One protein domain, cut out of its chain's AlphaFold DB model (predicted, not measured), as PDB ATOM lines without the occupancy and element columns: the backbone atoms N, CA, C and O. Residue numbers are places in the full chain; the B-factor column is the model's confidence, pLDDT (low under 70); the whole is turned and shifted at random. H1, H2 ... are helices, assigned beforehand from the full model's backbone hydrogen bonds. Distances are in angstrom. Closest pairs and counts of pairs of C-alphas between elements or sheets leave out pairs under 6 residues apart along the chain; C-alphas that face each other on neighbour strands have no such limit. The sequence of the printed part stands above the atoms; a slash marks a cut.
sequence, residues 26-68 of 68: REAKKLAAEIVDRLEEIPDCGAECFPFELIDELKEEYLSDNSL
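What this domain is: This is residues 26 to 68 of the 68 residues of an uncharacterized protein of Dorea formicigenerans (UniProt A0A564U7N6). Two helices, H1 and H3, lie side by side and run opposite ways; at one end the chain turns back through the short H2, and residues 64 to 68 make a tail after H3. The printed part has 43 residues with three named helices, H1, H2, H3 in chain order, no named strand, and is all helix. It is only just loose, close to compact, with a radius of gyration of the C-alphas of 11.1 A and spans of 36 by 17 by 11 A.

Where its parts are: H1, residues 26 to 40, begins at C-alpha 26 (115.845, 79.637, -3.840) and is 21.2 A long. H2, residues 43 to 46, measures 6.2 A. H3, residues 53 to 63, is 14.6 A long and ends at C-alpha 63 (120.399, 70.901, -0.724).

How they stand to each other: H1 and H3 touch at a shallow tilt of 28 degrees, opposite ways; their closest C-alphas, of Lys 29 and Tyr 62, are 5.4 A apart. H1 and H2 are close but not clearly touching, the closest C-alphas, of Leu 39 and Cys 45, being 6.5 A apart. H2 and H3 are apart. In H1 and H3 every O i to N i+4 pair is within hydrogen-bond range; H2 is too short for one.

The domain as a whole: The farthest C-alphas, of Glu 48 and Leu 68, are 36.8 A apart. The printed part has no cut and no long link. Confidence is under 70 at residues 45, 47 and 65 to 68.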
ATOM      1  N   ARG A  26     116.852  80.264  -4.706       89.69
ATOM      2  CA  ARG A  26     115.845  79.637  -3.840       89.69
ATOM      3  C   ARG A  26     114.865  78.788  -4.654       89.69
ATOM      4  O   ARG A  26     114.401  77.754  -4.182       89.69
ATOM      5  N   GLU A  27     114.551  79.229  -5.867       92.19
ATOM      6  CA  GLU A  27     113.678  78.529  -6.799       92.19
ATOM      7  C   GLU A  27     114.278  77.191  -7.241       92.19
ATOM      8  O   GLU A  27     113.557  76.193  -7.262       92.19
ATOM      9  N   ALA A  28     115.577  77.149  -7.551       91.94
ATOM     10  CA  ALA A  28     116.265  75.909  -7.894       91.94
ATOM     11  C   ALA A  28     116.337  74.951  -6.700       91.94
ATOM     12  O   ALA A  28     115.979  73.788  -6.855       91.94
ATOM     13  N   LYS A  29     116.677  75.440  -5.498       91.75
ATOM     14  CA  LYS A  29     116.682  74.612  -4.274       91.75
ATOM     15  C   LYS A  29     115.315  73.988  -3.988       91.75
ATOM     16  O   LYS A  29     115.220  72.808  -3.668       91.75
ATOM     17  N   LYS A  30     114.240  74.769  -4.144       93.94
ATOM     18  CA  LYS A  30     112.865  74.282  -3.963       93.94
ATOM     19  C   LYS A  30     112.508  73.202  -4.983       93.94
ATOM     20  O   LYS A  30     111.941  72.184  -4.606       93.94
ATOM     21  N   LEU A  31     112.844  73.417  -6.255       94.81
ATOM     22  CA  LEU A  31     112.581  72.438  -7.309       94.81
ATOM     23  C   LEU A  31     113.410  71.158  -7.115       94.81
ATOM     24  O   LEU A  31     112.881  70.069  -7.305       94.81
ATOM     25  N   ALA A  32     114.669  71.277  -6.689       93.94
ATOM     26  CA  ALA A  32     115.525  70.141  -6.360       93.94
ATOM     27  C   ALA A  32     114.917  69.279  -5.245       93.94
ATOM     28  O   ALA A  32     114.829  68.064  -5.398       93.94
ATOM     29  N   ALA A  33     114.442  69.910  -4.164       93.88
ATOM     30  CA  ALA A  33     113.771  69.218  -3.066       93.88
ATOM     31  C   ALA A  33     112.510  68.481  -3.541       93.88
ATOM     32  O   ALA A  33     112.352  67.301  -3.260       93.88
ATOM     33  N   GLU A  34     111.659  69.134  -4.343       95.12
ATOM     34  CA  GLU A  34     110.459  68.491  -4.896       95.12
ATOM     35  C   GLU A  34     110.795  67.303  -5.816       95.12
ATOM     36  O   GLU A  34     110.061  66.315  -5.836       95.12
ATOM     37  N   ILE A  35     111.891  67.375  -6.581       92.19
ATOM     38  CA  ILE A  35     112.366  66.250  -7.399       92.19
ATOM     39  C   ILE A  35     112.840  65.104  -6.501       92.19
ATOM     40  O   ILE A  35     112.438  63.967  -6.732       92.19
ATOM     41  N   VAL A  36     113.656  65.389  -5.483       91.38
ATOM     42  CA  VAL A  36     114.150  64.384  -4.528       91.38
ATOM     43  C   VAL A  36     112.990  63.675  -3.833       91.38
ATOM     44  O   VAL A  36     112.938  62.450  -3.881       91.38
ATOM     45  N   ASP A  37     112.017  64.420  -3.302       92.25
ATOM     46  CA  ASP A  37     110.835  63.853  -2.641       92.25
ATOM     47  C   ASP A  37     110.096  62.872  -3.568       92.25
ATOM     48  O   ASP A  37     109.720  61.772  -3.169       92.25
ATOM     49  N   ARG A  38     109.935  63.229  -4.850       90.44
ATOM     50  CA  ARG A  38     109.286  62.360  -5.847       90.44
ATOM     51  C   ARG A  38     110.087  61.117  -6.196       90.44
ATOM     52  O   ARG A  38     109.483  60.102  -6.527       90.44
ATOM     53  N   LEU A  39     111.413  61.198  -6.178       88.38
ATOM     54  CA  LEU A  39     112.276  60.053  -6.455       88.38
ATOM     55  C   LEU A  39     112.315  59.085  -5.264       88.38
ATOM     56  O   LEU A  39     112.309  57.876  -5.476       88.38
ATOM     57  N   GLU A  40     112.285  59.595  -4.031       88.00
ATOM     58  CA  GLU A  40     112.240  58.783  -2.806       88.00
ATOM     59  C   GLU A  40     110.882  58.093  -2.583       88.00
ATOM     60  O   GLU A  40     110.821  57.036  -1.957       88.00
ATOM     61  N   GLU A  41     109.790  58.644  -3.124       89.31
ATOM     62  CA  GLU A  41     108.471  57.990  -3.138       89.31
ATOM     63  C   GLU A  41     108.439  56.710  -4.002       89.31
ATOM     64  O   GLU A  41     107.520  55.896  -3.865       89.31
ATOM     65  N   ILE A  42     109.412  56.516  -4.903       86.56
ATOM     66  CA  ILE A  42     109.464  55.354  -5.796       86.56
ATOM     67  C   ILE A  42     110.003  54.138  -5.018       86.56
ATOM     68  O   ILE A  42     111.113  54.198  -4.483       86.56
ATOM     69  N   PRO A  43     109.270  53.006  -4.982       81.25
ATOM     70  CA  PRO A  43     109.747  51.778  -4.348       81.25
ATOM     71  C   PRO A  43     111.109  51.340  -4.902       81.25
ATOM     72  O   PRO A  43     111.350  51.431  -6.105       81.25
ATOM     73  N   ASP A  44     111.995  50.876  -4.019       75.75
ATOM     74  CA  ASP A  44     113.374  50.465  -4.334       75.75
ATOM     75  C   ASP A  44     114.219  51.540  -5.051       75.75
ATOM     76  O   ASP A  44     115.193  51.220  -5.736       75.75
ATOM     77  N   CYS A  45     113.843  52.821  -4.908       66.06
ATOM     78  CA  CYS A  45     114.446  53.960  -5.606       66.06
ATOM     79  C   CYS A  45     114.530  53.759  -7.127       66.06
ATOM     80  O   CYS A  45     115.401  54.340  -7.764       66.06
ATOM     81  N   GLY A  46     113.661  52.918  -7.709       72.56
ATOM     82  CA  GLY A  46     113.587  52.665  -9.147       72.56
ATOM     83  C   GLY A  46     114.953  52.507  -9.815       72.56
ATOM     84  O   GLY A  46     115.243  53.239 -10.759       72.56
ATOM     85  N   ALA A  47     115.792  51.589  -9.329       68.00
ATOM     86  CA  ALA A  47     117.140  51.333  -9.849       68.00
ATOM     87  C   ALA A  47     117.196  51.125 -11.378       68.00
ATOM     88  O   ALA A  47     118.203  51.419 -12.023       68.00
ATOM     89  N   GLU A  48     116.117  50.612 -11.975       73.44
ATOM     90  CA  GLU A  48     115.956  50.477 -13.425       73.44
ATOM     91  C   GLU A  48     115.557  51.774 -14.160       73.44
ATOM     92  O   GLU A  48     115.644  51.837 -15.388       73.44
ATOM     93  N   CYS A  49     115.105  52.798 -13.438       74.00
ATOM     94  CA  CYS A  49     114.539  54.042 -13.962       74.00
ATOM     95  C   CYS A  49     115.537  55.208 -13.965       74.00
ATOM     96  O   CYS A  49     115.478  56.057 -14.857       74.00
ATOM     97  N   PHE A  50     116.435  55.281 -12.981       78.50
ATOM     98  CA  PHE A  50     117.438  56.341 -12.880       78.50
ATOM     99  C   PHE A  50     118.699  55.867 -12.137       78.50
ATOM    100  O   PHE A  50     118.650  54.871 -11.419       78.50
ATOM    101  N   PRO A  51     119.850  56.545 -12.319       82.44
ATOM    102  CA  PRO A  51     121.081  56.189 -11.616       82.44
ATOM    103  C   PRO A  51     120.905  56.275 -10.096       82.44
ATOM    104  O   PRO A  51     120.348  57.256  -9.610       82.44
ATOM    105  N   PHE A  52     121.442  55.303  -9.350       74.00
ATOM    106  CA  PHE A  52     121.401  55.300  -7.879       74.00
ATOM    107  C   PHE A  52     121.946  56.595  -7.263       74.00
ATOM    108  O   PHE A  52     121.393  57.103  -6.295       74.00
ATOM    109  N   GLU A  53     122.998  57.141  -7.869       86.62
ATOM    110  CA  GLU A  53     123.704  58.334  -7.395       86.62
ATOM    111  C   GLU A  53     122.904  59.624  -7.635       86.62
ATOM    112  O   GLU A  53     123.214  60.648  -7.045       86.62
ATOM    113  N   LEU A  54     121.836  59.599  -8.445       88.06
ATOM    114  CA  LEU A  54     121.124  60.816  -8.843       88.06
ATOM    115  C   LEU A  54     120.507  61.572  -7.655       88.06
ATOM    116  O   LEU A  54     120.524  62.802  -7.629       88.06
ATOM    117  N   ILE A  55     119.921  60.848  -6.698       89.19
ATOM    118  CA  ILE A  55     119.329  61.468  -5.503       89.19
ATOM    119  C   ILE A  55     120.434  62.097  -4.647       89.19
ATOM    120  O   ILE A  55     120.262  63.213  -4.155       89.19
ATOM    121  N   ASP A  56     121.561  61.400  -4.503       89.75
ATOM    122  CA  ASP A  56     122.701  61.867  -3.719       89.75
ATOM    123  C   ASP A  56     123.347  63.100  -4.366       89.75
ATOM    124  O   ASP A  56     123.547  64.100  -3.684       89.75
ATOM    125  N   GLU A  57     123.549  63.096  -5.687       91.50
ATOM    126  CA  GLU A  57     124.054  64.241  -6.456       91.50
ATOM    127  C   GLU A  57     123.132  65.469  -6.337       91.50
ATOM    128  O   GLU A  57     123.599  66.591  -6.143       91.50
ATOM    129  N   LEU A  58     121.806  65.279  -6.411       91.31
ATOM    130  CA  LEU A  58     120.840  66.375  -6.251       91.31
ATOM    131  C   LEU A  58     120.882  66.978  -4.844       91.31
ATOM    132  O   LEU A  58     120.785  68.201  -4.692       91.31
ATOM    133  N   LYS A  59     121.016  66.129  -3.819       91.12
ATOM    134  CA  LYS A  59     121.167  66.578  -2.435       91.12
ATOM    135  C   LYS A  59     122.485  67.320  -2.249       91.12
ATOM    136  O   LYS A  59     122.466  68.407  -1.676       91.12
ATOM    137  N   GLU A  60     123.585  66.768  -2.756       91.19
ATOM    138  CA  GLU A  60     124.918  67.348  -2.619       91.19
ATOM    139  C   GLU A  60     124.992  68.740  -3.255       91.19
ATOM    140  O   GLU A  60     125.391  69.692  -2.586       91.19
ATOM    141  N   GLU A  61     124.528  68.878  -4.496       89.69
ATOM    142  CA  GLU A  61     124.630  70.130  -5.248       89.69
ATOM    143  C   GLU A  61     123.651  71.200  -4.728       89.69
ATOM    144  O   GLU A  61     124.041  72.331  -4.446       89.69
ATOM    145  N   TYR A  62     122.367  70.866  -4.545       90.06
ATOM    146  CA  TYR A  62     121.329  71.888  -4.324       90.06
ATOM    147  C   TYR A  62     120.853  72.022  -2.876       90.06
ATOM    148  O   TYR A  62     120.323  73.078  -2.506       90.06
ATOM    149  N   LEU A  63     120.988  70.970  -2.065       88.81
ATOM    150  CA  LEU A  63     120.399  70.901  -0.724       88.81
ATOM    151  C   LEU A  63     121.443  70.886   0.398       88.81
ATOM    152  O   LEU A  63     121.072  71.094   1.553       88.81
ATOM    153  N   SER A  64     122.727  70.711   0.084       82.44
ATOM    154  CA  SER A  64     123.805  70.901   1.052       82.44
ATOM    155  C   SER A  64     123.874  72.363   1.474       82.44
ATOM    156  O   SER A  64     124.050  73.273   0.656       82.44
ATOM    157  N   ASP A  65     123.761  72.609   2.775       66.25
ATOM    158  CA  ASP A  65     124.031  73.923   3.339       66.25
ATOM    159  C   ASP A  65     125.536  74.209   3.234       66.25
ATOM    160  O   ASP A  65     126.319  73.870   4.118       66.25
ATOM    161  N   ASN A  66     125.951  74.890   2.163       55.31
ATOM    162  CA  ASN A  66     127.282  75.497   2.043       55.31
ATOM    163  C   ASN A  66     127.436  76.730   2.967       55.31
ATOM    164  O   ASN A  66     128.009  77.752   2.591       55.31
ATOM    165  N   SER A  67     126.906  76.665   4.190       42.03
ATOM    166  CA  SER A  67     127.203  77.624   5.252       42.03
ATOM    167  C   SER A  67     128.526  77.252   5.924       42.03
ATOM    168  O   SER A  67     128.541  76.614   6.977       42.03
ATOM    169  N   LEU A  68     129.629  77.665   5.294       37.91
ATOM    170  CA  LEU A  68     130.923  77.914   5.937       37.91
ATOM    171  C   LEU A  68     131.244  79.409   5.868       37.91
ATOM    172  O   LEU A  68     131.137  79.990   4.765       37.91
TER     173      LEU A  68